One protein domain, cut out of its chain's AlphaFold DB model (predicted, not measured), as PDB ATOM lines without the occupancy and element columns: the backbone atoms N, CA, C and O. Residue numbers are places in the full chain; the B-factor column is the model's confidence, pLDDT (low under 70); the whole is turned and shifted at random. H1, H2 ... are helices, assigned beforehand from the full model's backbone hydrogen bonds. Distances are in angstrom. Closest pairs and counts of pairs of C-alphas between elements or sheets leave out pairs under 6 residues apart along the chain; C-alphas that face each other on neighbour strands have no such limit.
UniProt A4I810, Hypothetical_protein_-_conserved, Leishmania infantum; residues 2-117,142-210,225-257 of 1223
ATOM      1  N   ASN A   2     175.064 126.262 211.819       69.72
ATOM      2  CA  ASN A   2     174.578 124.922 211.421       69.72
ATOM      3  C   ASN A   2     173.170 124.607 211.947       69.72
ATOM      4  O   ASN A   2     172.327 124.135 211.195       69.72
ATOM      5  N   ARG A   3     172.880 124.944 213.214       70.64
ATOM      6  CA  ARG A   3     171.534 124.782 213.792       70.64
ATOM      7  C   ARG A   3     170.465 125.593 213.055       70.64
ATOM      8  O   ARG A   3     169.395 125.065 212.801       70.64
ATOM      9  N   LEU A   4     170.767 126.839 212.673       71.40
ATOM     10  CA  LEU A   4     169.859 127.680 211.883       71.40
ATOM     11  C   LEU A   4     169.628 127.068 210.499       71.40
ATOM     12  O   LEU A   4     168.486 126.918 210.094       71.40
ATOM     13  N   ALA A   5     170.690 126.659 209.801       72.52
ATOM     14  CA  ALA A   5     170.574 126.025 208.486       72.52
ATOM     15  C   ALA A   5     169.745 124.731 208.536       72.52
ATOM     16  O   ALA A   5     168.875 124.530 207.694       72.52
ATOM     17  N   SER A   6     169.969 123.893 209.553       73.03
ATOM     18  CA  SER A   6     169.164 122.692 209.785       73.03
ATOM     19  C   SER A   6     167.706 123.046 210.072       73.03
ATOM     20  O   SER A   6     166.823 122.460 209.462       73.03
ATOM     21  N   ALA A   7     167.447 124.032 210.938       71.58
ATOM     22  CA  ALA A   7     166.094 124.467 211.279       71.58
ATOM     23  C   ALA A   7     165.320 124.977 210.052       71.58
ATOM     24  O   ALA A   7     164.156 124.634 209.872       71.58
ATOM     25  N   LEU A   8     165.977 125.741 209.170       72.50
ATOM     26  CA  LEU A   8     165.395 126.210 207.907       72.50
ATOM     27  C   LEU A   8     164.981 125.063 206.977       72.50
ATOM     28  O   LEU A   8     164.023 125.208 206.225       72.50
ATOM     29  N   LEU A   9     165.697 123.937 207.014       72.77
ATOM     30  CA  LEU A   9     165.373 122.751 206.221       72.77
ATOM     31  C   LEU A   9     164.320 121.853 206.890       72.77
ATOM     32  O   LEU A   9     163.683 121.073 206.189       72.77
ATOM     33  N   THR A  10     164.133 121.949 208.213       67.87
ATOM     34  CA  THR A  10     163.185 121.115 208.978       67.87
ATOM     35  C   THR A  10     161.861 121.799 209.312       67.87
ATOM     36  O   THR A  10     160.919 121.110 209.692       67.87
ATOM     37  N   LEU A  11     161.773 123.132 209.230       60.25
ATOM     38  CA  LEU A  11     160.536 123.875 209.492       60.25
ATOM     39  C   LEU A  11     159.408 123.348 208.586       60.25
ATOM     40  O   LEU A  11     159.531 123.322 207.362       60.25
ATOM     41  N   ALA A  12     158.311 122.915 209.216       46.23
ATOM     42  CA  ALA A  12     157.290 122.049 208.633       46.23
ATOM     43  C   ALA A  12     156.281 122.663 207.637       46.23
ATOM     44  O   ALA A  12     155.545 121.863 207.048       46.23
ATOM     45  N   PRO A  13     156.173 123.982 207.347       50.45
ATOM     46  CA  PRO A  13     155.348 124.347 206.213       50.45
ATOM     47  C   PRO A  13     156.116 123.921 204.959       50.45
ATOM     48  O   PRO A  13     157.115 124.538 204.591       50.45
ATOM     49  N   SER A  14     155.604 122.898 204.268       55.55
ATOM     50  CA  SER A  14     156.063 122.387 202.960       55.55
ATOM     51  C   SER A  14     156.390 123.477 201.924       55.55
ATOM     52  O   SER A  14     157.103 123.245 200.957       55.55
ATOM     53  N   ARG A  15     155.897 124.697 202.149       57.70
ATOM     54  CA  ARG A  15     156.123 125.905 201.355       57.70
ATOM     55  C   ARG A  15     157.543 126.484 201.455       57.70
ATOM     56  O   ARG A  15     157.938 127.216 200.552       57.70
ATOM     57  N   PHE A  16     158.292 126.226 202.533       61.72
ATOM     58  CA  PHE A  16     159.611 126.836 202.770       61.72
ATOM     59  C   PHE A  16     160.764 125.995 202.223       61.72
ATOM     60  O   PHE A  16     161.707 126.527 201.627       61.72
ATOM     61  N   THR A  17     160.666 124.677 202.405       64.27
ATOM     62  CA  THR A  17     161.671 123.706 201.973       64.27
ATOM     63  C   THR A  17     161.994 123.877 200.497       64.27
ATOM     64  O   THR A  17     163.170 123.928 200.149       64.27
ATOM     65  N   ASP A  18     160.996 124.095 199.644       74.90
ATOM     66  CA  ASP A  18     161.208 124.269 198.204       74.90
ATOM     67  C   ASP A  18     162.077 125.489 197.877       74.90
ATOM     68  O   ASP A  18     162.932 125.423 196.998       74.90
ATOM     69  N   LEU A  19     161.919 126.596 198.609       81.18
ATOM     70  CA  LEU A  19     162.649 127.838 198.345       81.18
ATOM     71  C   LEU A  19     164.104 127.753 198.830       81.18
ATOM     72  O   LEU A  19     165.015 128.203 198.132       81.18
ATOM     73  N   ALA A  20     164.330 127.109 199.979       81.56
ATOM     74  CA  ALA A  20     165.672 126.808 200.473       81.56
ATOM     75  C   ALA A  20     166.410 125.832 199.536       81.56
ATOM     76  O   ALA A  20     167.564 126.075 199.176       81.56
ATOM     77  N   HIS A  21     165.734 124.773 199.077       82.25
ATOM     78  CA  HIS A  21     166.301 123.819 198.122       82.25
ATOM     79  C   HIS A  21     166.544 124.460 196.750       82.25
ATOM     80  O   HIS A  21     167.589 124.210 196.153       82.25
ATOM     81  N   ASP A  22     165.644 125.319 196.259       83.90
ATOM     82  CA  ASP A  22     165.847 126.071 195.017       83.90
ATOM     83  C   ASP A  22     167.076 126.995 195.129       83.90
ATOM     84  O   ASP A  22     167.895 127.033 194.208       83.90
ATOM     85  N   LEU A  23     167.263 127.692 196.259       87.20
ATOM     86  CA  LEU A  23     168.443 128.532 196.502       87.20
ATOM     87  C   LEU A  23     169.740 127.713 196.475       87.20
ATOM     88  O   LEU A  23     170.707 128.110 195.817       87.20
ATOM     89  N   VAL A  24     169.762 126.571 197.168       86.10
ATOM     90  CA  VAL A  24     170.911 125.656 197.181       86.10
ATOM     91  C   VAL A  24     171.180 125.118 195.776       86.10
ATOM     92  O   VAL A  24     172.322 125.151 195.321       86.10
ATOM     93  N   ARG A  25     170.140 124.690 195.050       84.02
ATOM     94  CA  ARG A  25     170.254 124.170 193.681       84.02
ATOM     95  C   ARG A  25     170.851 125.216 192.741       84.02
ATOM     96  O   ARG A  25     171.771 124.902 191.986       84.02
ATOM     97  N   VAL A  26     170.389 126.466 192.824       84.31
ATOM     98  CA  VAL A  26     170.954 127.576 192.044       84.31
ATOM     99  C   VAL A  26     172.411 127.825 192.435       84.31
ATOM    100  O   VAL A  26     173.259 127.906 191.549       84.31
ATOM    101  N   HIS A  27     172.744 127.851 193.728       85.97
ATOM    102  CA  HIS A  27     174.122 128.060 194.183       85.97
ATOM    103  C   HIS A  27     175.092 126.956 193.725       85.97
ATOM    104  O   HIS A  27     176.192 127.250 193.256       85.97
ATOM    105  N   ILE A  28     174.696 125.683 193.810       84.01
ATOM    106  CA  ILE A  28     175.512 124.553 193.334       84.01
ATOM    107  C   ILE A  28     175.725 124.659 191.820       84.01
ATOM    108  O   ILE A  28     176.847 124.515 191.339       84.01
ATOM    109  N   SER A  29     174.673 125.009 191.077       77.66
ATOM    110  CA  SER A  29     174.730 125.175 189.621       77.66
ATOM    111  C   SER A  29     175.627 126.333 189.152       77.66
ATOM    112  O   SER A  29     176.014 126.393 187.984       77.66
ATOM    113  N   VAL A  30     175.952 127.269 190.050       75.28
ATOM    114  CA  VAL A  30     176.926 128.341 189.811       75.28
ATOM    115  C   VAL A  30     178.362 127.832 189.953       75.28
ATOM    116  O   VAL A  30     179.243 128.308 189.242       75.28
ATOM    117  N   LYS A  31     178.609 126.854 190.832       70.44
ATOM    118  CA  LYS A  31     179.936 126.238 190.993       70.44
ATOM    119  C   LYS A  31     180.271 125.249 189.868       70.44
ATOM    120  O   LYS A  31     181.449 125.026 189.609       70.44
ATOM    121  N   SER A  32     179.276 124.684 189.177       65.43
ATOM    122  CA  SER A  32     179.489 123.820 188.009       65.43
ATOM    123  C   SER A  32     179.415 124.607 186.690       65.43
ATOM    124  O   SER A  32     178.341 124.940 186.194       65.43
ATOM    125  N   LEU A  33     180.569 124.879 186.067       53.67
ATOM    126  CA  LEU A  33     180.610 125.450 184.708       53.67
ATOM    127  C   LEU A  33     180.169 124.443 183.627       53.67
ATOM    128  O   LEU A  33     179.785 124.832 182.528       53.67
ATOM    129  N   SER A  34     180.221 123.140 183.923       50.03
ATOM    130  CA  SER A  34     179.901 122.089 182.956       50.03
ATOM    131  C   SER A  34     178.389 121.937 182.770       50.03
ATOM    132  O   SER A  34     177.690 121.455 183.662       50.03
ATOM    133  N   ARG A  35     177.897 122.274 181.568       45.83
ATOM    134  CA  ARG A  35     176.497 122.093 181.130       45.83
ATOM    135  C   ARG A  35     176.015 120.632 181.217       45.83
ATOM    136  O   ARG A  35     174.814 120.393 181.183       45.83
ATOM    137  N   ARG A  36     176.931 119.651 181.317       43.91
ATOM    138  CA  ARG A  36     176.617 118.210 181.248       43.91
ATOM    139  C   ARG A  36     176.210 117.555 182.564       43.91
ATOM    140  O   ARG A  36     175.728 116.429 182.523       43.91
ATOM    141  N   VAL A  37     176.374 118.210 183.711       44.59
ATOM    142  CA  VAL A  37     175.951 117.619 184.987       44.59
ATOM    143  C   VAL A  37     174.659 118.292 185.416       44.59
ATOM    144  O   VAL A  37     174.672 119.394 185.962       44.59
ATOM    145  N   GLN A  38     173.532 117.634 185.139       46.09
ATOM    146  CA  GLN A  38     172.268 117.949 185.795       46.09
ATOM    147  C   GLN A  38     172.526 117.795 187.304       46.09
ATOM    148  O   GLN A  38     172.900 116.697 187.722       46.09
ATOM    149  N   PRO A  39     172.457 118.865 188.118       52.25
ATOM    150  CA  PRO A  39     172.764 118.742 189.534       52.25
ATOM    151  C   PRO A  39     171.733 117.795 190.151       52.25
ATOM    152  O   PRO A  39     170.543 118.115 190.185       52.25
ATOM    153  N   LEU A  40     172.192 116.617 190.590       53.69
ATOM    154  CA  LEU A  40     171.412 115.711 191.429       53.69
ATOM    155  C   LEU A  40     170.837 116.535 192.592       53.69
ATOM    156  O   LEU A  40     171.509 117.448 193.083       53.69
ATOM    157  N   ALA A  41     169.598 116.257 193.008       57.82
ATOM    158  CA  ALA A  41     169.036 116.918 194.181       57.82
ATOM    159  C   ALA A  41     169.998 116.687 195.365       57.82
ATOM    160  O   ALA A  41     170.251 115.523 195.685       57.82
ATOM    161  N   PRO A  42     170.584 117.749 195.956       61.25
ATOM    162  CA  PRO A  42     171.554 117.590 197.031       61.25
ATOM    163  C   PRO A  42     170.892 116.849 198.188       61.25
ATOM    164  O   PRO A  42     169.709 117.066 198.469       61.25
ATOM    165  N   SER A  43     171.647 115.983 198.859       69.91
ATOM    166  CA  SER A  43     171.144 115.364 200.088       69.91
ATOM    167  C   SER A  43     170.812 116.457 201.116       69.91
ATOM    168  O   SER A  43     171.407 117.538 201.101       69.91
ATOM    169  N   SER A  44     169.863 116.211 202.026       70.09
ATOM    170  CA  SER A  44     169.488 117.199 203.055       70.09
ATOM    171  C   SER A  44     170.696 117.671 203.877       70.09
ATOM    172  O   SER A  44     170.763 118.836 204.269       70.09
ATOM    173  N   HIS A  45     171.689 116.794 204.069       74.88
ATOM    174  CA  HIS A  45     172.949 117.120 204.726       74.88
ATOM    175  C   HIS A  45     173.828 118.060 203.885       74.88
ATOM    176  O   HIS A  45     174.294 119.073 204.409       74.88
ATOM    177  N   GLU A  46     174.028 117.781 202.595       77.18
ATOM    178  CA  GLU A  46     174.778 118.672 201.692       77.18
ATOM    179  C   GLU A  46     174.106 120.046 201.586       77.18
ATOM    180  O   GLU A  46     174.771 121.083 201.625       77.18
ATOM    181  N   ALA A  47     172.771 120.075 201.507       79.02
ATOM    182  CA  ALA A  47     172.011 121.319 201.493       79.02
ATOM    183  C   ALA A  47     172.225 122.131 202.782       79.02
ATOM    184  O   ALA A  47     172.424 123.348 202.715       79.02
ATOM    185  N   ALA A  48     172.246 121.471 203.944       78.84
ATOM    186  CA  ALA A  48     172.510 122.116 205.228       78.84
ATOM    187  C   ALA A  48     173.929 122.699 205.302       78.84
ATOM    188  O   ALA A  48     174.110 123.805 205.819       78.84
ATOM    189  N   GLU A  49     174.935 122.006 204.764       83.80
ATOM    190  CA  GLU A  49     176.318 122.495 204.709       83.80
ATOM    191  C   GLU A  49     176.460 123.714 203.795       83.80
ATOM    192  O   GLU A  49     177.037 124.730 204.194       83.80
ATOM    193  N   VAL A  50     175.870 123.659 202.595       84.78
ATOM    194  CA  VAL A  50     175.873 124.786 201.653       84.78
ATOM    195  C   VAL A  50     175.180 126.003 202.267       84.78
ATOM    196  O   VAL A  50     175.730 127.106 202.227       84.78
ATOM    197  N   LEU A  51     174.007 125.822 202.882       83.73
ATOM    198  CA  LEU A  51     173.302 126.907 203.573       83.73
ATOM    199  C   LEU A  51     174.109 127.453 204.750       83.73
ATOM    200  O   LEU A  51     174.165 128.664 204.945       83.73
ATOM    201  N   THR A  52     174.770 126.590 205.515       83.93
ATOM    202  CA  THR A  52     175.635 127.001 206.625       83.93
ATOM    203  C   THR A  52     176.775 127.897 206.147       83.93
ATOM    204  O   THR A  52     177.041 128.935 206.765       83.93
ATOM    205  N   ALA A  53     177.429 127.528 205.045       85.60
ATOM    206  CA  ALA A  53     178.484 128.332 204.440       85.60
ATOM    207  C   ALA A  53     177.940 129.688 203.962       85.60
ATOM    208  O   ALA A  53     178.476 130.732 204.331       85.60
ATOM    209  N   LEU A  54     176.812 129.686 203.239       86.50
ATOM    210  CA  LEU A  54     176.158 130.911 202.770       86.50
ATOM    211  C   LEU A  54     175.771 131.845 203.919       86.50
ATOM    212  O   LEU A  54     176.022 133.044 203.844       86.50
ATOM    213  N   LEU A  55     175.194 131.316 204.999       84.88
ATOM    214  CA  LEU A  55     174.820 132.108 206.169       84.88
ATOM    215  C   LEU A  55     176.039 132.675 206.897       84.88
ATOM    216  O   LEU A  55     175.984 133.802 207.385       84.88
ATOM    217  N   SER A  56     177.148 131.941 206.927       83.43
ATOM    218  CA  SER A  56     178.397 132.391 207.550       83.43
ATOM    219  C   SER A  56     179.058 133.550 206.797       83.43
ATOM    220  O   SER A  56     179.659 134.413 207.443       83.43
ATOM    221  N   ASP A  57     178.898 133.575 205.470       83.43
ATOM    222  CA  ASP A  57     179.356 134.640 204.564       83.43
ATOM    223  C   ASP A  57     178.314 135.753 204.363       83.43
ATOM    224  O   ASP A  57     178.592 136.789 203.752       83.43
ATOM    225  N   SER A  58     177.091 135.544 204.852       84.31
ATOM    226  CA  SER A  58     176.004 136.504 204.710       84.31
ATOM    227  C   SER A  58     176.153 137.703 205.641       84.31
ATOM    228  O   SER A  58     176.873 137.695 206.644       84.31
ATOM    229  N   ARG A  59     175.373 138.743 205.346       79.67
ATOM    230  CA  ARG A  59     175.232 139.925 206.197       79.67
ATOM    231  C   ARG A  59     174.744 139.570 207.608       79.67
ATOM    232  O   ARG A  59     175.223 140.161 208.571       79.67
ATOM    233  N   LEU A  60     173.871 138.566 207.725       79.09
ATOM    234  CA  LEU A  60     173.439 137.993 209.002       79.09
ATOM    235  C   LEU A  60     174.609 137.342 209.755       79.09
ATOM    236  O   LEU A  60     174.731 137.500 210.965       79.09
ATOM    237  N   GLY A  61     175.506 136.657 209.040       74.66
ATOM    238  CA  GLY A  61     176.728 136.083 209.602       74.66
ATOM    239  C   GLY A  61     177.631 137.126 210.245       74.66
ATOM    240  O   GLY A  61     178.120 136.920 211.353       74.66
ATOM    241  N   HIS A  62     177.806 138.268 209.583       71.16
ATOM    242  CA  HIS A  62     178.540 139.401 210.145       71.16
ATOM    243  C   HIS A  62     177.808 140.060 211.315       71.16
ATOM    244  O   HIS A  62     178.451 140.388 212.305       71.16
ATOM    245  N   TYR A  63     176.485 140.206 211.223       70.21
ATOM    246  CA  TYR A  63     175.660 140.771 212.292       70.21
ATOM    247  C   TYR A  63     175.757 139.956 213.590       70.21
ATOM    248  O   TYR A  63     175.931 140.524 214.658       70.21
ATOM    249  N   ILE A  64     175.727 138.624 213.490       69.48
ATOM    250  CA  ILE A  64     175.815 137.716 214.648       69.48
ATOM    251  C   ILE A  64     177.236 137.653 215.237       69.48
ATOM    252  O   ILE A  64     177.398 137.349 216.414       69.48
ATOM    253  N   LYS A  65     178.278 137.905 214.433       66.67
ATOM    254  CA  LYS A  65     179.682 137.846 214.881       66.67
ATOM    255  C   LYS A  65     180.153 139.106 215.605       66.67
ATOM    256  O   LYS A  65     181.194 139.043 216.253       66.67
ATOM    257  N   ASP A  66     179.467 140.237 215.450       59.93
ATOM    258  CA  ASP A  66     179.905 141.497 216.047       59.93
ATOM    259  C   ASP A  66     179.761 141.434 217.580       59.93
ATOM    260  O   ASP A  66     178.640 141.310 218.083       59.93
ATOM    261  N   PRO A  67     180.864 141.514 218.349       50.07
ATOM    262  CA  PRO A  67     180.808 141.409 219.800       50.07
ATOM    263  C   PRO A  67     180.048 142.573 220.453       50.07
ATOM    264  O   PRO A  67     179.517 142.421 221.549       50.07
ATOM    265  N   SER A  68     179.945 143.726 219.776       49.82
ATOM    266  CA  SER A  68     179.124 144.849 220.250       49.82
ATOM    267  C   SER A  68     177.614 144.577 220.148       49.82
ATOM    268  O   SER A  68     176.815 145.285 220.756       49.82
ATOM    269  N   LEU A  69     177.237 143.523 219.417       52.75
ATOM    270  CA  LEU A  69     175.876 143.024 219.220       52.75
ATOM    271  C   LEU A  69     175.690 141.626 219.863       52.75
ATOM    272  O   LEU A  69     174.733 140.922 219.547       52.75
ATOM    273  N   ALA A  70     176.607 141.198 220.746       39.03
ATOM    274  CA  ALA A  70     176.801 139.799 221.160       39.03
ATOM    275  C   ALA A  70     175.702 139.048 221.944       39.03
ATOM    276  O   ALA A  70     175.878 137.833 222.077       39.03
ATOM    277  N   PRO A  71     174.577 139.599 222.448       41.70
ATOM    278  CA  PRO A  71     173.611 138.742 223.136       41.70
ATOM    279  C   PRO A  71     172.701 137.932 222.200       41.70
ATOM    280  O   PRO A  71     171.851 137.209 222.700       41.70
ATOM    281  N   VAL A  72     172.867 137.983 220.864       43.37
ATOM    282  CA  VAL A  72     172.005 137.306 219.860       43.37
ATOM    283  C   VAL A  72     172.190 135.772 219.836       43.37
ATOM    284  O   VAL A  72     172.271 135.131 218.783       43.37
ATOM    285  N   ARG A  73     172.239 135.123 221.001       40.81
ATOM    286  CA  ARG A  73     171.850 133.721 221.094       40.81
ATOM    287  C   ARG A  73     170.353 133.709 220.819       40.81
ATOM    288  O   ARG A  73     169.581 134.085 221.682       40.81
ATOM    289  N   PHE A  74     169.953 133.295 219.614       46.39
ATOM    290  CA  PHE A  74     168.627 132.705 219.426       46.39
ATOM    291  C   PHE A  74     168.513 131.640 220.516       46.39
ATOM    292  O   PHE A  74     169.183 130.604 220.415       46.39
ATOM    293  N   SER A  75     167.839 131.951 221.624       39.32
ATOM    294  CA  SER A  75     167.712 130.999 222.712       39.32
ATOM    295  C   SER A  75     167.004 129.793 222.103       39.32
ATOM    296  O   SER A  75     166.076 129.922 221.304       39.32
ATOM    297  N   ALA A  76     167.507 128.596 222.389       38.00
ATOM    298  CA  ALA A  76     166.878 127.380 221.895       38.00
ATOM    299  C   ALA A  76     165.492 127.147 222.536       38.00
ATOM    300  O   ALA A  76     164.855 126.160 222.203       38.00
ATOM    301  N   GLU A  77     165.052 128.022 223.452       37.26
ATOM    302  CA  GLU A  77     163.776 127.945 224.169       37.26
ATOM    303  C   GLU A  77     162.729 128.942 223.654       37.26
ATOM    304  O   GLU A  77     161.547 128.616 223.673       37.26
ATOM    305  N   GLU A  78     163.113 130.087 223.074       37.94
ATOM    306  CA  GLU A  78     162.167 130.952 222.340       37.94
ATOM    307  C   GLU A  78     161.736 130.346 220.996       37.94
ATOM    308  O   GLU A  78     161.011 130.971 220.216       37.94
ATOM    309  N   THR A  79     162.157 129.113 220.699       38.14
ATOM    310  CA  THR A  79     161.715 128.407 219.511       38.14
ATOM    311  C   THR A  79     160.239 128.006 219.612       38.14
ATOM    312  O   THR A  79     159.902 126.870 219.932       38.14
ATOM    313  N   LEU A  80     159.397 128.949 219.186       43.83
ATOM    314  CA  LEU A  80     158.368 128.754 218.161       43.83
ATOM    315  C   LEU A  80     156.992 128.187 218.582       43.83
ATOM    316  O   LEU A  80     156.489 127.307 217.882       43.83
ATOM    317  N   PRO A  81     156.275 128.716 219.593       40.33
ATOM    318  CA  PRO A  81     154.825 128.643 219.554       40.33
ATOM    319  C   PRO A  81     154.328 129.843 218.730       40.33
ATOM    320  O   PRO A  81     154.097 130.891 219.309       40.33
ATOM    321  N   ASP A  82     154.332 129.734 217.389       52.81
ATOM    322  CA  ASP A  82     153.414 130.395 216.425       52.81
ATOM    323  C   ASP A  82     153.995 130.477 214.995       52.81
ATOM    324  O   ASP A  82     155.030 131.101 214.736       52.81
ATOM    325  N   ASP A  83     153.275 129.897 214.028       69.32
ATOM    326  CA  ASP A  83     153.769 129.613 212.669       69.32
ATOM    327  C   ASP A  83     154.114 130.854 211.814       69.32
ATOM    328  O   ASP A  83     154.976 130.785 210.933       69.32
ATOM    329  N   THR A  84     153.478 132.012 212.030       72.81
ATOM    330  CA  THR A  84     153.624 133.170 211.118       72.81
ATOM    331  C   THR A  84     154.921 133.953 211.343       72.81
ATOM    332  O   THR A  84     155.642 134.264 210.391       72.81
ATOM    333  N   VAL A  85     155.259 134.265 212.598       71.95
ATOM    334  CA  VAL A  85     156.476 135.032 212.936       71.95
ATOM    335  C   VAL A  85     157.731 134.209 212.648       71.95
ATOM    336  O   VAL A  85     158.692 134.718 212.069       71.95
ATOM    337  N   ALA A  86     157.669 132.915 212.961       73.34
ATOM    338  CA  ALA A  86     158.647 131.913 212.565       73.34
ATOM    339  C   ALA A  86     158.976 131.981 211.070       73.34
ATOM    340  O   ALA A  86     160.138 132.075 210.663       73.34
ATOM    341  N   THR A  87     157.923 131.973 210.251       77.06
ATOM    342  CA  THR A  87     158.028 132.010 208.795       77.06
ATOM    343  C   THR A  87     158.669 133.318 208.329       77.06
ATOM    344  O   THR A  87     159.555 133.293 207.473       77.06
ATOM    345  N   LEU A  88     158.306 134.456 208.928       79.50
ATOM    346  CA  LEU A  88     158.934 135.749 208.634       79.50
ATOM    347  C   LEU A  88     160.437 135.758 208.920       79.50
ATOM    348  O   LEU A  88     161.217 136.213 208.079       79.50
ATOM    349  N   HIS A  89     160.865 135.247 210.077       78.80
ATOM    350  CA  HIS A  89     162.289 135.172 210.419       78.80
ATOM    351  C   HIS A  89     163.039 134.247 209.467       78.80
ATOM    352  O   HIS A  89     164.110 134.604 208.980       78.80
ATOM    353  N   ALA A  90     162.460 133.095 209.139       79.85
ATOM    354  CA  ALA A  90     163.052 132.153 208.202       79.85
ATOM    355  C   ALA A  90     163.230 132.784 206.803       79.85
ATOM    356  O   ALA A  90     164.301 132.672 206.197       79.85
ATOM    357  N   LEU A  91     162.230 133.528 206.312       86.26
ATOM    358  CA  LEU A  91     162.305 134.263 205.042       86.26
ATOM    359  C   LEU A  91     163.369 135.372 205.082       86.26
ATOM    360  O   LEU A  91     164.116 135.542 204.117       86.26
ATOM    361  N   ALA A  92     163.487 136.086 206.203       86.34
ATOM    362  CA  ALA A  92     164.521 137.099 206.412       86.34
ATOM    363  C   ALA A  92     165.941 136.502 206.395       86.34
ATOM    364  O   ALA A  92     166.867 137.066 205.801       86.34
ATOM    365  N   ILE A  93     166.113 135.321 206.993       84.67
ATOM    366  CA  ILE A  93     167.380 134.588 206.977       84.67
ATOM    367  C   ILE A  93     167.709 134.118 205.550       84.67
ATOM    368  O   ILE A  93     168.842 134.292 205.091       84.67
ATOM    369  N   MET A  94     166.728 133.601 204.803       86.33
ATOM    370  CA  MET A  94     166.929 133.239 203.394       86.33
ATOM    371  C   MET A  94     167.275 134.434 202.510       86.33
ATOM    372  O   MET A  94     168.106 134.285 201.619       86.33
ATOM    373  N   ALA A  95     166.707 135.618 202.755       90.31
ATOM    374  CA  ALA A  95     167.086 136.829 202.026       90.31
ATOM    375  C   ALA A  95     168.588 137.132 202.176       90.31
ATOM    376  O   ALA A  95     169.260 137.476 201.202       90.31
ATOM    377  N   SER A  96     169.130 136.940 203.383       89.30
ATOM    378  CA  SER A  96     170.563 137.110 203.657       89.30
ATOM    379  C   SER A  96     171.415 136.042 202.954       89.30
ATOM    380  O   SER A  96     172.479 136.352 202.412       89.30
ATOM    381  N   ALA A  97     170.951 134.788 202.922       89.43
ATOM    382  CA  ALA A  97     171.620 133.701 202.203       89.43
ATOM    383  C   ALA A  97     171.591 133.899 200.674       89.43
ATOM    384  O   ALA A  97     172.580 133.619 199.993       89.43
ATOM    385  N   LEU A  98     170.484 134.426 200.136       91.29
ATOM    386  CA  LEU A  98     170.345 134.805 198.731       91.29
ATOM    387  C   LEU A  98     171.373 135.878 198.355       91.29
ATOM    388  O   LEU A  98     172.098 135.688 197.380       91.29
ATOM    389  N   GLU A  99     171.501 136.946 199.157       90.70
ATOM    390  CA  GLU A  99     172.521 137.987 198.945       90.70
ATOM    391  C   GLU A  99     173.930 137.372 198.890       90.70
ATOM    392  O   GLU A  99     174.705 137.669 197.979       90.70
ATOM    393  N   ALA A 100     174.267 136.493 199.841       89.98
ATOM    394  CA  ALA A 100     175.575 135.839 199.897       89.98
ATOM    395  C   ALA A 100     175.852 134.973 198.658       89.98
ATOM    396  O   ALA A 100     176.934 135.044 198.071       89.98
ATOM    397  N   SER A 101     174.856 134.198 198.220       90.89
ATOM    398  CA  SER A 101     174.949 133.347 197.031       90.89
ATOM    399  C   SER A 101     175.178 134.173 195.764       90.89
ATOM    400  O   SER A 101     176.037 133.841 194.947       90.89
ATOM    401  N   LEU A 102     174.468 135.293 195.634       88.09
ATOM    402  CA  LEU A 102     174.558 136.187 194.483       88.09
ATOM    403  C   LEU A 102     175.907 136.935 194.452       88.09
ATOM    404  O   LEU A 102     176.530 137.080 193.401       88.09
ATOM    405  N   LEU A 103     176.442 137.313 195.618       85.70
ATOM    406  CA  LEU A 103     177.806 137.844 195.730       85.70
ATOM    407  C   LEU A 103     178.873 136.813 195.348       85.70
ATOM    408  O   LEU A 103     179.859 137.173 194.702       85.70
ATOM    409  N   ALA A 104     178.696 135.546 195.729       86.50
ATOM    410  CA  ALA A 104     179.593 134.468 195.322       86.50
ATOM    411  C   ALA A 104     179.563 134.266 193.798       86.50
ATOM    412  O   ALA A 104     180.622 134.205 193.174       86.50
ATOM    413  N   PHE A 105     178.371 134.272 193.190       85.95
ATOM    414  CA  PHE A 105     178.206 134.262 191.734       85.95
ATOM    415  C   PHE A 105     178.959 135.420 191.068       85.95
ATOM    416  O   PHE A 105     179.761 135.194 190.162       85.95
ATOM    417  N   ARG A 106     178.803 136.650 191.569       82.81
ATOM    418  CA  ARG A 106     179.516 137.819 191.035       82.81
ATOM    419  C   ARG A 106     181.038 137.681 191.124       82.81
ATOM    420  O   ARG A 106     181.737 138.091 190.197       82.81
ATOM    421  N   ARG A 107     181.567 137.123 192.219       84.01
ATOM    422  CA  ARG A 107     183.012 136.864 192.367       84.01
ATOM    423  C   ARG A 107     183.511 135.869 191.320       84.01
ATOM    424  O   ARG A 107     184.548 136.122 190.717       84.01
ATOM    425  N   ILE A 108     182.754 134.801 191.063       82.14
ATOM    426  CA  ILE A 108     183.080 133.804 190.032       82.14
ATOM    427  C   ILE A 108     183.060 134.449 188.641       82.14
ATOM    428  O   ILE A 108     184.021 134.327 187.890       82.14
ATOM    429  N   VAL A 109     182.014 135.211 188.320       79.06
ATOM    430  CA  VAL A 109     181.903 135.943 187.049       79.06
ATOM    431  C   VAL A 109     183.074 136.914 186.850       79.06
ATOM    432  O   VAL A 109     183.611 137.025 185.749       79.06
ATOM    433  N   ALA A 110     183.481 137.626 187.903       78.15
ATOM    434  CA  ALA A 110     184.621 138.536 187.850       78.15
ATOM    435  C   ALA A 110     185.953 137.796 187.651       78.15
ATOM    436  O   ALA A 110     186.797 138.288 186.904       78.15
ATOM    437  N   ALA A 111     186.131 136.628 188.279       78.41
ATOM    438  CA  ALA A 111     187.306 135.780 188.089       78.41
ATOM    439  C   ALA A 111     187.404 135.270 186.641       78.41
ATOM    440  O   ALA A 111     188.432 135.470 185.998       78.41
ATOM    441  N   LEU A 112     186.305 134.755 186.077       74.03
ATOM    442  CA  LEU A 112     186.239 134.308 184.677       74.03
ATOM    443  C   LEU A 112     186.548 135.440 183.683       74.03
ATOM    444  O   LEU A 112     187.218 135.237 182.673       74.03
ATOM    445  N   ALA A 113     186.090 136.662 183.973       71.06
ATOM    446  CA  ALA A 113     186.381 137.831 183.145       71.06
ATOM    447  C   ALA A 113     187.841 138.320 183.253       71.06
ATOM    448  O   ALA A 113     188.313 139.029 182.365       71.06
ATOM    449  N   GLN A 114     188.547 138.004 184.342       72.24
ATOM    450  CA  GLN A 114     189.982 138.282 184.481       72.24
ATOM    451  C   GLN A 114     190.821 137.224 183.761       72.24
ATOM    452  O   GLN A 114     191.786 137.575 183.081       72.24
ATOM    453  N   GLU A 115     190.423 135.952 183.835       68.43
ATOM    454  CA  GLU A 115     191.048 134.858 183.080       68.43
ATOM    455  C   GLU A 115     190.969 135.103 181.566       68.43
ATOM    456  O   GLU A 115     191.969 134.966 180.865       68.43
ATOM    457  N   SER A 116     189.827 135.580 181.058       63.83
ATOM    458  CA  SER A 116     189.684 135.894 179.629       63.83
ATOM    459  C   SER A 116     190.525 137.089 179.161       63.83
ATOM    460  O   SER A 116     190.924 137.132 178.001       63.83
ATOM    461  N   LYS A 117     190.834 138.048 180.047       61.44
ATOM    462  CA  LYS A 117     191.708 139.200 179.744       61.44
ATOM    463  C   LYS A 117     193.197 138.883 179.845       61.44
ATOM    464  O   LYS A 117     194.000 139.544 179.195       61.44
ATOM    465  N   ALA A 142     179.466 131.755 177.727       67.04
ATOM    466  CA  ALA A 142     179.617 132.430 179.016       67.04
ATOM    467  C   ALA A 142     178.524 133.491 179.246       67.04
ATOM    468  O   ALA A 142     177.999 133.604 180.357       67.04
ATOM    469  N   ALA A 143     178.152 134.247 178.206       67.14
ATOM    470  CA  ALA A 143     177.052 135.207 178.265       67.14
ATOM    471  C   ALA A 143     175.697 134.513 178.480       67.14
ATOM    472  O   ALA A 143     174.946 134.915 179.367       67.14
ATOM    473  N   VAL A 144     175.416 133.429 177.747       69.13
ATOM    474  CA  VAL A 144     174.193 132.621 177.907       69.13
ATOM    475  C   VAL A 144     174.118 132.018 179.310       69.13
ATOM    476  O   VAL A 144     173.101 132.177 179.981       69.13
ATOM    477  N   TRP A 145     175.203 131.408 179.804       76.47
ATOM    478  CA  TRP A 145     175.275 130.886 181.173       76.47
ATOM    479  C   TRP A 145     175.005 131.980 182.209       76.47
ATOM    480  O   TRP A 145     174.222 131.778 183.139       76.47
ATOM    481  N   ARG A 146     175.594 133.171 182.035       73.71
ATOM    482  CA  ARG A 146     175.344 134.312 182.922       73.71
ATOM    483  C   ARG A 146     173.867 134.707 182.904       73.71
ATOM    484  O   ARG A 146     173.282 134.841 183.975       73.71
ATOM    485  N   CYS A 147     173.262 134.852 181.727       71.53
ATOM    486  CA  CYS A 147     171.849 135.204 181.579       71.53
ATOM    487  C   CYS A 147     170.919 134.158 182.215       71.53
ATOM    488  O   CYS A 147     170.009 134.524 182.960       71.53
ATOM    489  N   GLU A 148     171.171 132.863 181.999       78.38
ATOM    490  CA  GLU A 148     170.404 131.773 182.617       78.38
ATOM    491  C   GLU A 148     170.478 131.826 184.153       78.38
ATOM    492  O   GLU A 148     169.461 131.679 184.841       78.38
ATOM    493  N   ARG A 149     171.674 132.063 184.713       81.90
ATOM    494  CA  ARG A 149     171.886 132.141 186.167       81.90
ATOM    495  C   ARG A 149     171.265 133.391 186.780       81.90
ATOM    496  O   ARG A 149     170.599 133.281 187.808       81.90
ATOM    497  N   VAL A 150     171.391 134.547 186.129       80.15
ATOM    498  CA  VAL A 150     170.710 135.789 186.535       80.15
ATOM    499  C   VAL A 150     169.191 135.600 186.502       80.15
ATOM    500  O   VAL A 150     168.514 135.991 187.447       80.15
ATOM    501  N   GLY A 151     168.657 134.911 185.487       79.89
ATOM    502  CA  GLY A 151     167.242 134.532 185.410       79.89
ATOM    503  C   GLY A 151     166.784 133.592 186.534       79.89
ATOM    504  O   GLY A 151     165.658 133.683 187.022       79.89
ATOM    505  N   ALA A 152     167.645 132.683 186.994       83.16
ATOM    506  CA  ALA A 152     167.337 131.833 188.142       83.16
ATOM    507  C   ALA A 152     167.309 132.631 189.459       83.16
ATOM    508  O   ALA A 152     166.369 132.482 190.245       83.16
ATOM    509  N   TYR A 153     168.292 133.512 189.673       87.83
ATOM    510  CA  TYR A 153     168.333 134.399 190.837       87.83
ATOM    511  C   TYR A 153     167.180 135.402 190.854       87.83
ATOM    512  O   TYR A 153     166.598 135.631 191.911       87.83
ATOM    513  N   SER A 154     166.807 135.959 189.703       82.81
ATOM    514  CA  SER A 154     165.691 136.895 189.604       82.81
ATOM    515  C   SER A 154     164.360 136.230 189.964       82.81
ATOM    516  O   SER A 154     163.600 136.783 190.757       82.81
ATOM    517  N   ARG A 155     164.113 134.996 189.500       85.28
ATOM    518  CA  ARG A 155     162.937 134.205 189.902       85.28
ATOM    519  C   ARG A 155     162.918 133.909 191.402       85.28
ATOM    520  O   ARG A 155     161.869 134.050 192.028       85.28
ATOM    521  N   LEU A 156     164.055 133.515 191.978       87.69
ATOM    522  CA  LEU A 156     164.190 133.295 193.424       87.69
ATOM    523  C   LEU A 156     163.909 134.571 194.222       87.69
ATOM    524  O   LEU A 156     163.148 134.535 195.185       87.69
ATOM    525  N   LEU A 157     164.478 135.697 193.787       89.17
ATOM    526  CA  LEU A 157     164.271 137.009 194.386       89.17
ATOM    527  C   LEU A 157     162.788 137.397 194.374       89.17
ATOM    528  O   LEU A 157     162.252 137.757 195.416       89.17
ATOM    529  N   THR A 158     162.109 137.284 193.229       85.28
ATOM    530  CA  THR A 158     160.682 137.618 193.115       85.28
ATOM    531  C   THR A 158     159.807 136.688 193.959       85.28
ATOM    532  O   THR A 158     158.890 137.163 194.626       85.28
ATOM    533  N   LYS A 159     160.095 135.375 193.987       87.61
ATOM    534  CA  LYS A 159     159.393 134.425 194.870       87.61
ATOM    535  C   LYS A 159     159.566 134.806 196.344       87.61
ATOM    536  O   LYS A 159     158.581 134.842 197.079       87.61
ATOM    537  N   LEU A 160     160.796 135.113 196.765       88.90
ATOM    538  CA  LEU A 160     161.105 135.463 198.152       88.90
ATOM    539  C   LEU A 160     160.475 136.801 198.551       88.90
ATOM    540  O   LEU A 160     159.876 136.884 199.617       88.90
ATOM    541  N   LEU A 161     160.547 137.816 197.684       89.35
ATOM    542  CA  LEU A 161     159.904 139.118 197.890       89.35
ATOM    543  C   LEU A 161     158.398 138.988 198.065       89.35
ATOM    544  O   LEU A 161     157.849 139.498 199.037       89.35
ATOM    545  N   ARG A 162     157.743 138.277 197.144       88.32
ATOM    546  CA  ARG A 162     156.301 138.045 197.201       88.32
ATOM    547  C   ARG A 162     155.914 137.340 198.493       88.32
ATOM    548  O   ARG A 162     154.992 137.783 199.169       88.32
ATOM    549  N   ARG A 163     156.641 136.282 198.866       86.67
ATOM    550  CA  ARG A 163     156.334 135.526 200.080       86.67
ATOM    551  C   ARG A 163     156.553 136.351 201.342       86.67
ATOM    552  O   ARG A 163     155.704 136.342 202.223       86.67
ATOM    553  N   LEU A 164     157.657 137.091 201.412       88.60
ATOM    554  CA  LEU A 164     157.933 137.978 202.536       88.60
ATOM    555  C   LEU A 164     156.851 139.056 202.663       88.60
ATOM    556  O   LEU A 164     156.385 139.303 203.767       88.60
ATOM    557  N   ALA A 165     156.409 139.647 201.551       88.03
ATOM    558  CA  ALA A 165     155.345 140.647 201.546       88.03
ATOM    559  C   ALA A 165     153.972 140.071 201.944       88.03
ATOM    560  O   ALA A 165     153.202 140.757 202.610       88.03
ATOM    561  N   GLU A 166     153.655 138.828 201.565       87.62
ATOM    562  CA  GLU A 166     152.422 138.132 201.970       87.62
ATOM    563  C   GLU A 166     152.393 137.872 203.485       87.62
ATOM    564  O   GLU A 166     151.416 138.208 204.155       87.62
ATOM    565  N   GLU A 167     153.474 137.324 204.042       84.76
ATOM    566  CA  GLU A 167     153.569 137.056 205.484       84.76
ATOM    567  C   GLU A 167     153.621 138.355 206.299       84.76
ATOM    568  O   GLU A 167     153.002 138.478 207.358       84.76
ATOM    569  N   LEU A 168     154.322 139.370 205.789       86.18
ATOM    570  CA  LEU A 168     154.423 140.658 206.464       86.18
ATOM    571  C   LEU A 168     153.098 141.421 206.391       86.18
ATOM    572  O   LEU A 168     152.739 142.089 207.359       86.18
ATOM    573  N   ALA A 169     152.332 141.271 205.304       85.50
ATOM    574  CA  ALA A 169     150.978 141.802 205.209       85.50
ATOM    575  C   ALA A 169     150.111 141.274 206.355       85.50
ATOM    576  O   ALA A 169     149.504 142.083 207.054       85.50
ATOM    577  N   LEU A 170     150.112 139.956 206.600       82.34
ATOM    578  CA  LEU A 170     149.348 139.327 207.685       82.34
ATOM    579  C   LEU A 170     149.710 139.920 209.047       82.34
ATOM    580  O   LEU A 170     148.830 140.365 209.780       82.34
ATOM    581  N   VAL A 171     151.004 140.009 209.358       77.73
ATOM    582  CA  VAL A 171     151.457 140.549 210.649       77.73
ATOM    583  C   VAL A 171     151.215 142.056 210.752       77.73
ATOM    584  O   VAL A 171     150.954 142.567 211.840       77.73
ATOM    585  N   SER A 172     151.224 142.787 209.634       78.05
ATOM    586  CA  SER A 172     150.965 144.232 209.598       78.05
ATOM    587  C   SER A 172     149.484 144.609 209.762       78.05
ATOM    588  O   SER A 172     149.209 145.751 210.145       78.05
ATOM    589  N   GLN A 173     148.541 143.675 209.575       78.64
ATOM    590  CA  GLN A 173     147.101 143.940 209.684       78.64
ATOM    591  C   GLN A 173     146.672 144.338 211.106       78.64
ATOM    592  O   GLN A 173     147.043 143.655 212.061       78.64
ATOM    593  N   PRO A 174     145.820 145.370 211.280       71.47
ATOM    594  CA  PRO A 174     145.356 145.821 212.597       71.47
ATOM    595  C   PRO A 174     144.709 144.722 213.452       71.47
ATOM    596  O   PRO A 174     144.819 144.769 214.674       71.47
ATOM    597  N   SER A 175     144.059 143.750 212.804       73.48
ATOM    598  CA  SER A 175     143.413 142.579 213.408       73.48
ATOM    599  C   SER A 175     144.396 141.555 213.974       73.48
ATOM    600  O   SER A 175     144.002 140.756 214.821       73.48
ATOM    601  N   PHE A 176     145.657 141.556 213.527       69.79
ATOM    602  CA  PHE A 176     146.644 140.592 213.993       69.79
ATOM    603  C   PHE A 176     146.974 140.850 215.470       69.79
ATOM    604  O   PHE A 176     147.334 141.986 215.820       69.79
ATOM    605  N   PRO A 177     146.855 139.831 216.338       66.14
ATOM    606  CA  PRO A 177     146.982 140.006 217.771       66.14
ATOM    607  C   PRO A 177     148.404 140.438 218.148       66.14
ATOM    608  O   PRO A 177     149.416 139.834 217.797       66.14
ATOM    609  N   VAL A 178     148.455 141.555 218.867       63.50
ATOM    610  CA  VAL A 178     149.677 142.300 219.181       63.50
ATOM    611  C   VAL A 178     150.697 141.471 219.958       63.50
ATOM    612  O   VAL A 178     151.887 141.596 219.689       63.50
ATOM    613  N   SER A 179     150.243 140.638 220.897       62.93
ATOM    614  CA  SER A 179     151.092 139.736 221.693       62.93
ATOM    615  C   SER A 179     152.006 138.889 220.812       62.93
ATOM    616  O   SER A 179     153.181 138.733 221.116       62.93
ATOM    617  N   HIS A 180     151.483 138.429 219.680       64.76
ATOM    618  CA  HIS A 180     152.211 137.599 218.727       64.76
ATOM    619  C   HIS A 180     153.120 138.443 217.836       64.76
ATOM    620  O   HIS A 180     154.242 138.047 217.530       64.76
ATOM    621  N   ALA A 181     152.689 139.654 217.465       63.31
ATOM    622  CA  ALA A 181     153.532 140.568 216.701       63.31
ATOM    623  C   ALA A 181     154.812 140.947 217.466       63.31
ATOM    624  O   ALA A 181     155.820 141.209 216.819       63.31
ATOM    625  N   ILE A 182     154.806 140.959 218.808       61.67
ATOM    626  CA  ILE A 182     155.974 141.261 219.667       61.67
ATOM    627  C   ILE A 182     157.137 140.276 219.467       61.67
ATOM    628  O   ILE A 182     158.283 140.663 219.656       61.67
ATOM    629  N   GLY A 183     156.895 139.057 218.976       63.16
ATOM    630  CA  GLY A 183     157.985 138.149 218.593       63.16
ATOM    631  C   GLY A 183     158.707 138.555 217.295       63.16
ATOM    632  O   GLY A 183     159.779 138.041 216.975       63.16
ATOM    633  N   ALA A 184     158.142 139.466 216.493       68.18
ATOM    634  CA  ALA A 184     158.674 139.812 215.177       68.18
ATOM    635  C   ALA A 184     159.889 140.754 215.252       68.18
ATOM    636  O   ALA A 184     159.767 141.972 215.170       68.18
ATOM    637  N   ARG A 185     161.090 140.178 215.320       73.68
ATOM    638  CA  ARG A 185     162.380 140.883 215.230       73.68
ATOM    639  C   ARG A 185     162.519 141.857 214.045       73.68
ATOM    640  O   ARG A 185     162.796 141.457 212.911       73.68
ATOM    641  N   LEU A 186     162.401 143.157 214.331       75.10
ATOM    642  CA  LEU A 186     162.529 144.242 213.346       75.10
ATOM    643  C   LEU A 186     163.926 144.351 212.728       75.10
ATOM    644  O   LEU A 186     164.057 144.706 211.559       75.10
ATOM    645  N   ASP A 187     164.970 144.047 213.491       73.83
ATOM    646  CA  ASP A 187     166.355 144.102 213.029       73.83
ATOM    647  C   ASP A 187     166.635 143.065 211.927       73.83
ATOM    648  O   ASP A 187     167.247 143.389 210.906       73.83
ATOM    649  N   LEU A 188     166.091 141.852 212.066       77.06
ATOM    650  CA  LEU A 188     166.133 140.826 211.021       77.06
ATOM    651  C   LEU A 188     165.353 141.249 209.771       77.06
ATOM    652  O   LEU A 188     165.831 141.040 208.655       77.06
ATOM    653  N   LEU A 189     164.186 141.880 209.935       83.37
ATOM    654  CA  LEU A 189     163.394 142.383 208.807       83.37
ATOM    655  C   LEU A 189     164.122 143.510 208.058       83.37
ATOM    656  O   LEU A 189     164.151 143.510 206.828       83.37
ATOM    657  N   LEU A 190     164.777 144.425 208.775       83.51
ATOM    658  CA  LEU A 190     165.619 145.467 208.180       83.51
ATOM    659  C   LEU A 190     166.787 144.866 207.393       83.51
ATOM    660  O   LEU A 190     167.022 145.249 206.246       83.51
ATOM    661  N   LEU A 191     167.492 143.888 207.975       83.42
ATOM    662  CA  LEU A 191     168.554 143.151 207.283       83.42
ATOM    663  C   LEU A 191     168.035 142.462 206.019       83.42
ATOM    664  O   LEU A 191     168.711 142.504 204.987       83.42
ATOM    665  N   ALA A 192     166.838 141.876 206.070       88.06
ATOM    666  CA  ALA A 192     166.206 141.256 204.913       88.06
ATOM    667  C   ALA A 192     165.932 142.276 203.804       88.06
ATOM    668  O   ALA A 192     166.304 142.025 202.660       88.06
ATOM    669  N   VAL A 193     165.376 143.450 204.130       89.45
ATOM    670  CA  VAL A 193     165.154 144.539 203.161       89.45
ATOM    671  C   VAL A 193     166.472 144.967 202.513       89.45
ATOM    672  O   VAL A 193     166.550 145.044 201.288       89.45
ATOM    673  N   PHE A 194     167.543 145.173 203.291       87.94
ATOM    674  CA  PHE A 194     168.856 145.519 202.727       87.94
ATOM    675  C   PHE A 194     169.415 144.426 201.809       87.94
ATOM    676  O   PHE A 194     169.993 144.733 200.763       87.94
ATOM    677  N   SER A 195     169.242 143.162 202.196       88.39
ATOM    678  CA  SER A 195     169.701 142.001 201.427       88.39
ATOM    679  C   SER A 195     168.936 141.876 200.107       88.39
ATOM    680  O   SER A 195     169.534 141.672 199.049       88.39
ATOM    681  N   LEU A 196     167.620 142.077 200.154       90.28
ATOM    682  CA  LEU A 196     166.714 142.052 199.011       90.28
ATOM    683  C   LEU A 196     166.966 143.200 198.041       90.28
ATOM    684  O   LEU A 196     167.097 142.966 196.843       90.28
ATOM    685  N   MET A 197     167.099 144.428 198.548       87.78
ATOM    686  CA  MET A 197     167.405 145.594 197.719       87.78
ATOM    687  C   MET A 197     168.748 145.444 197.011       87.78
ATOM    688  O   MET A 197     168.856 145.753 195.827       87.78
ATOM    689  N   LYS A 198     169.766 144.928 197.706       85.49
ATOM    690  CA  LYS A 198     171.062 144.658 197.083       85.49
ATOM    691  C   LYS A 198     170.978 143.524 196.066       85.49
ATOM    692  O   LYS A 198     171.546 143.642 194.992       85.49
ATOM    693  N   SER A 199     170.250 142.453 196.366       86.83
ATOM    694  CA  SER A 199     170.038 141.361 195.408       86.83
ATOM    695  C   SER A 199     169.319 141.855 194.146       86.83
ATOM    696  O   SER A 199     169.694 141.476 193.041       86.83
ATOM    697  N   ALA A 200     168.337 142.750 194.293       84.59
ATOM    698  CA  ALA A 200     167.637 143.384 193.177       84.59
ATOM    699  C   ALA A 200     168.553 144.281 192.337       84.59
ATOM    700  O   ALA A 200     168.495 144.224 191.111       84.59
ATOM    701  N   GLU A 201     169.412 145.075 192.983       80.26
ATOM    702  CA  GLU A 201     170.412 145.909 192.308       80.26
ATOM    703  C   GLU A 201     171.378 145.062 191.469       80.26
ATOM    704  O   GLU A 201     171.619 145.370 190.304       80.26
ATOM    705  N   GLU A 202     171.892 143.969 192.033       78.32
ATOM    706  CA  GLU A 202     172.821 143.075 191.334       78.32
ATOM    707  C   GLU A 202     172.136 142.358 190.154       78.32
ATOM    708  O   GLU A 202     172.679 142.345 189.048       78.32
ATOM    709  N   CYS A 203     170.908 141.852 190.335       77.71
ATOM    710  CA  CYS A 203     170.112 141.277 189.242       77.71
ATOM    711  C   CYS A 203     169.846 142.292 188.117       77.71
ATOM    712  O   CYS A 203     169.945 141.950 186.938       77.71
ATOM    713  N   ALA A 204     169.514 143.539 188.466       73.53
ATOM    714  CA  ALA A 204     169.249 144.594 187.491       73.53
ATOM    715  C   ALA A 204     170.515 145.006 186.725       73.53
ATOM    716  O   ALA A 204     170.464 145.206 185.511       73.53
ATOM    717  N   TYR A 205     171.660 145.094 187.409       67.83
ATOM    718  CA  TYR A 205     172.944 145.409 186.785       67.83
ATOM    719  C   TYR A 205     173.372 144.343 185.770       67.83
ATOM    720  O   TYR A 205     173.857 144.682 184.688       67.83
ATOM    721  N   ASP A 206     173.173 143.065 186.094       65.10
ATOM    722  CA  ASP A 206     173.534 141.966 185.200       65.10
ATOM    723  C   ASP A 206     172.565 141.804 184.019       65.10
ATOM    724  O   ASP A 206     172.995 141.393 182.944       65.10
ATOM    725  N   ALA A 207     171.290 142.181 184.176       61.88
ATOM    726  CA  ALA A 207     170.319 142.208 183.080       61.88
ATOM    727  C   ALA A 207     170.551 143.368 182.086       61.88
ATOM    728  O   ALA A 207     170.159 143.274 180.926       61.88
ATOM    729  N   GLY A 208     171.178 144.469 182.525       52.35
ATOM    730  CA  GLY A 208     171.271 145.726 181.772       52.35
ATOM    731  C   GLY A 208     172.457 145.893 180.811       52.35
ATOM    732  O   GLY A 208     172.573 146.958 180.210       52.35
ATOM    733  N   LYS A 209     173.357 144.911 180.647       44.51
ATOM    734  CA  LYS A 209     174.494 145.007 179.703       44.51
ATOM    735  C   LYS A 209     174.246 144.209 178.414       44.51
ATOM    736  O   LYS A 209     174.635 143.042 178.367       44.51
ATOM    737  N   PRO A 210     173.687 144.805 177.345       41.34
ATOM    738  CA  PRO A 210     173.832 144.237 176.012       41.34
ATOM    739  C   PRO A 210     175.300 144.354 175.571       41.34
ATOM    740  O   PRO A 210     175.936 145.399 175.733       41.34
ATOM    741  N   ARG A 225     160.992 142.023 185.456       66.46
ATOM    742  CA  ARG A 225     160.621 143.442 185.344       66.46
ATOM    743  C   ARG A 225     161.160 144.205 186.546       66.46
ATOM    744  O   ARG A 225     160.621 144.089 187.644       66.46
ATOM    745  N   ALA A 226     162.208 144.996 186.332       69.24
ATOM    746  CA  ALA A 226     162.833 145.769 187.402       69.24
ATOM    747  C   ALA A 226     161.861 146.771 188.060       69.24
ATOM    748  O   ALA A 226     161.962 147.007 189.260       69.24
ATOM    749  N   GLU A 227     160.889 147.293 187.306       68.07
ATOM    750  CA  GLU A 227     159.793 148.134 187.818       68.07
ATOM    751  C   GLU A 227     158.916 147.373 188.824       68.07
ATOM    752  O   GLU A 227     158.759 147.811 189.956       68.07
ATOM    753  N   GLY A 228     158.451 146.165 188.480       75.15
ATOM    754  CA  GLY A 228     157.623 145.361 189.387       75.15
ATOM    755  C   GLY A 228     158.351 144.943 190.670       75.15
ATOM    756  O   GLY A 228     157.748 144.881 191.740       75.15
ATOM    757  N   VAL A 229     159.663 144.695 190.591       81.77
ATOM    758  CA  VAL A 229     160.500 144.434 191.777       81.77
ATOM    759  C   VAL A 229     160.686 145.701 192.616       81.77
ATOM    760  O   VAL A 229     160.655 145.626 193.844       81.77
ATOM    761  N   SER A 230     160.841 146.861 191.973       81.73
ATOM    762  CA  SER A 230     160.913 148.167 192.638       81.73
ATOM    763  C   SER A 230     159.653 148.443 193.457       81.73
ATOM    764  O   SER A 230     159.754 148.763 194.642       81.73
ATOM    765  N   ASP A 231     158.474 148.238 192.868       81.19
ATOM    766  CA  ASP A 231     157.187 148.467 193.531       81.19
ATOM    767  C   ASP A 231     156.986 147.521 194.721       81.19
ATOM    768  O   ASP A 231     156.593 147.950 195.807       81.19
ATOM    769  N   GLN A 232     157.341 146.240 194.564       85.32
ATOM    770  CA  GLN A 232     157.304 145.266 195.661       85.32
ATOM    771  C   GLN A 232     158.251 145.642 196.805       85.32
ATOM    772  O   GLN A 232     157.881 145.514 197.970       85.32
ATOM    773  N   LEU A 233     159.456 146.129 196.500       87.16
ATOM    774  CA  LEU A 233     160.414 146.589 197.510       87.16
ATOM    775  C   LEU A 233     159.927 147.843 198.240       87.16
ATOM    776  O   LEU A 233     160.087 147.943 199.457       87.16
ATOM    777  N   GLN A 234     159.322 148.791 197.523       87.94
ATOM    778  CA  GLN A 234     158.719 149.980 198.126       87.94
ATOM    779  C   GLN A 234     157.560 149.588 199.052       87.94
ATOM    780  O   GLN A 234     157.515 150.028 200.203       87.94
ATOM    781  N   HIS A 235     156.687 148.682 198.600       88.06
ATOM    782  CA  HIS A 235     155.596 148.143 199.410       88.06
ATOM    783  C   HIS A 235     156.107 147.395 200.650       88.06
ATOM    784  O   HIS A 235     155.585 147.585 201.747       88.06
ATOM    785  N   LEU A 236     157.177 146.606 200.515       89.66
ATOM    786  CA  LEU A 236     157.825 145.936 201.641       89.66
ATOM    787  C   LEU A 236     158.352 146.954 202.668       89.66
ATOM    788  O   LEU A 236     158.100 146.810 203.862       89.66
ATOM    789  N   CYS A 237     159.017 148.025 202.217       89.63
ATOM    790  CA  CYS A 237     159.475 149.108 203.098       89.63
ATOM    791  C   CYS A 237     158.304 149.770 203.845       89.63
ATOM    792  O   CYS A 237     158.424 150.097 205.031       89.63
ATOM    793  N   LEU A 238     157.163 149.956 203.176       88.48
ATOM    794  CA  LEU A 238     155.948 150.482 203.796       88.48
ATOM    795  C   LEU A 238     155.406 149.535 204.873       88.48
ATOM    796  O   LEU A 238     155.139 149.978 205.987       88.48
ATOM    797  N   GLN A 239     155.272 148.244 204.570       88.41
ATOM    798  CA  GLN A 239     154.778 147.242 205.516       88.41
ATOM    799  C   GLN A 239     155.673 147.141 206.760       88.41
ATOM    800  O   GLN A 239     155.162 147.123 207.880       88.41
ATOM    801  N   VAL A 240     157.003 147.172 206.586       86.51
ATOM    802  CA  VAL A 240     157.953 147.229 207.712       86.51
ATOM    803  C   VAL A 240     157.744 148.510 208.523       86.51
ATOM    804  O   VAL A 240     157.690 148.457 209.746       86.51
ATOM    805  N   SER A 241     157.545 149.658 207.870       87.93
ATOM    806  CA  SER A 241     157.276 150.932 208.558       87.93
ATOM    807  C   SER A 241     155.975 150.899 209.375       87.93
ATOM    808  O   SER A 241     155.921 151.409 210.500       87.93
ATOM    809  N   ILE A 242     154.922 150.277 208.837       84.01
ATOM    810  CA  ILE A 242     153.644 150.076 209.534       84.01
ATOM    811  C   ILE A 242     153.848 149.160 210.744       84.01
ATOM    812  O   ILE A 242     153.381 149.486 211.838       84.01
ATOM    813  N   LEU A 243     154.586 148.059 210.578       82.21
ATOM    814  CA  LEU A 243     154.909 147.140 211.666       82.21
ATOM    815  C   LEU A 243     155.706 147.841 212.778       82.21
ATOM    816  O   LEU A 243     155.301 147.774 213.937       82.21
ATOM    817  N   CYS A 244     156.754 148.600 212.433       80.60
ATOM    818  CA  CYS A 244     157.522 149.432 213.370       80.60
ATOM    819  C   CYS A 244     156.616 150.390 214.159       80.60
ATOM    820  O   CYS A 244     156.768 150.558 215.372       80.60
ATOM    821  N   SER A 245     155.656 151.021 213.479       75.89
ATOM    822  CA  SER A 245     154.721 151.959 214.106       75.89
ATOM    823  C   SER A 245     153.789 151.252 215.096       75.89
ATOM    824  O   SER A 245     153.581 151.756 216.201       75.89
ATOM    825  N   ARG A 246     153.273 150.066 214.739       73.30
ATOM    826  CA  ARG A 246     152.412 149.246 215.611       73.30
ATOM    827  C   ARG A 246     153.157 148.713 216.830       73.30
ATOM    828  O   ARG A 246     152.639 148.816 217.930       73.30
ATOM    829  N   TRP A 247     154.382 148.229 216.658       67.88
ATOM    830  CA  TRP A 247     155.222 147.788 217.775       67.88
ATOM    831  C   TRP A 247     155.437 148.885 218.815       67.88
ATOM    832  O   TRP A 247     155.310 148.667 220.018       67.88
ATOM    833  N   SER A 248     155.704 150.102 218.336       66.03
ATOM    834  CA  SER A 248     155.936 151.248 219.211       66.03
ATOM    835  C   SER A 248     154.710 151.617 220.057       66.03
ATOM    836  O   SER A 248     154.854 152.116 221.171       66.03
ATOM    837  N   SER A 249     153.491 151.383 219.551       62.88
ATOM    838  CA  SER A 249     152.260 151.719 220.273       62.88
ATOM    839  C   SER A 249     151.882 150.687 221.326       62.88
ATOM    840  O   SER A 249     151.179 151.022 222.282       62.88
ATOM    841  N   THR A 250     152.356 149.454 221.175       57.37
ATOM    842  CA  THR A 250     151.969 148.325 222.015       57.37
ATOM    843  C   THR A 250     152.934 148.107 223.158       57.37
ATOM    844  O   THR A 250     152.483 147.961 224.291       57.37
ATOM    845  N   ALA A 251     154.239 148.191 222.892       50.83
ATOM    846  CA  ALA A 251     155.256 148.094 223.931       50.83
ATOM    847  C   ALA A 251     155.110 149.207 224.988       50.83
ATOM    848  O   ALA A 251     155.302 148.969 226.174       50.83
ATOM    849  N   ALA A 252     154.623 150.390 224.590       49.87
ATOM    850  CA  ALA A 252     154.265 151.459 225.524       49.87
ATOM    851  C   ALA A 252     153.068 151.116 226.449       49.87
ATOM    852  O   ALA A 252     152.914 151.729 227.504       49.87
ATOM    853  N   ARG A 253     152.198 150.160 226.073       49.21
ATOM    854  CA  ARG A 253     151.008 149.751 226.852       49.21
ATOM    855  C   ARG A 253     151.235 148.502 227.702       49.21
ATOM    856  O   ARG A 253     150.646 148.391 228.778       49.21
ATOM    857  N   THR A 254     152.022 147.540 227.225       46.28
ATOM    858  CA  THR A 254     152.226 146.255 227.905       46.28
ATOM    859  C   THR A 254     153.166 146.417 229.095       46.28
ATOM    860  O   THR A 254     154.381 146.456 228.946       46.28
ATOM    861  N   ARG A 255     152.566 146.476 230.291       41.93
ATOM    862  CA  ARG A 255     153.171 146.619 231.631       41.93
ATOM    863  C   ARG A 255     154.051 145.418 232.070       41.93
ATOM    864  O   ARG A 255     154.227 145.213 233.263       41.93
ATOM    865  N   ALA A 256     154.536 144.592 231.143       39.47
ATOM    866  CA  ALA A 256     155.267 143.362 231.448       39.47
ATOM    867  C   ALA A 256     156.764 143.628 231.673       39.47
ATOM    868  O   ALA A 256     157.315 144.580 231.123       39.47
ATOM    869  N   THR A 257     157.368 142.791 232.514       44.41
ATOM    870  CA  THR A 257     158.755 142.815 232.999       44.41
ATOM    871  C   THR A 257     159.768 143.349 231.968       44.41
ATOM    872  O   THR A 257     159.870 142.799 230.869       44.41
TER     873      THR A 257
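Overview. This is residues 2 to 117, 142 to 210 and 225 to 257 of the 1223 residues of the protein "Hypothetical_protein_-_conserved" of Leishmania infantum (UniProt A4I810). This is an elongated bundle of five helices, H2, H5, H6, H8 and H9, with the short H1, H3 and H4 packed along one side of it, H3 crossing H5. Tiny H7 sits by H9, and residues 66 to 71 stick out. The printed part has 218 residues with nine named helices, H1 to H9 in order, and no named strand: all helix. It is compact, with a radius of gyration of the C-alphas of 18.4 A, and spans 64 by 38 by 36 A.

Along the chain. Find C-alpha 2 at (174.578, 124.922, 211.421), where H1, residues 2 to 10, begins. Next come H2, residues 14 to 31, 27.0 A long, H3, residues 44 to 57, and H4, residues 59 to 65. From C-alpha 83 at (153.769, 129.613, 212.669), H5 runs 51.1 A to residue 117. Then follow H6, residues 142 to 172, 43.5 A, H7, residues 178 to 181, H8, residues 186 to 207, 31.3 A, and H9, residues 226 to 251, 37.4 A.

Arrangement. Start at the hub, H5; its closest C-alphas to H8 are Ala 92 and Ala 192, 4.7 A, to H6 Leu 91 and Leu 164, 6.3 A, and to H2 His 27 and Ser 101, 6.1 A. H6 runs opposite ways to H5 at a shallow tilt of 18 degrees. With residues 51 to 57 alone, H3 touches H5 about perpendicular, at 76 degrees; their closest C-alphas, Leu 55 and Ala 97, are 5.3 A apart. H4 touches residues 93 to 100 of H5, closest at the C-alphas of Arg 59 and Ser 96, 6.0 A. H1 touches H3, closest at the C-alphas of Asn 2 and Thr 52, 5.3 A. H9 touches H8, closest at the C-alphas of Ala 204 and Ala 226, 6.5 A; H7 only just touches residues 247 to 250 of H9, with 3 pairs of C-alphas within 8 A. Every O i to N i+4 pair is within hydrogen-bond range in H1, H3, H4, H6, H8 and H9, against 12 of 14 in H2 and 30 of 31 in H5; H7 is too short for one.

Size, cuts and confidence. The C-alphas farthest apart, Lys 117 and Arg 255, are 65.1 A apart. Residues 118 to 141 and 211 to 224 are not printed, leaving C-alpha gaps of 13.9 A and 16.2 A. The links H2 to H3 and H4 to H5 are long. Mean pLDDT of the printed part is 72.7; 76 residues are under 70, among them 64 to 83.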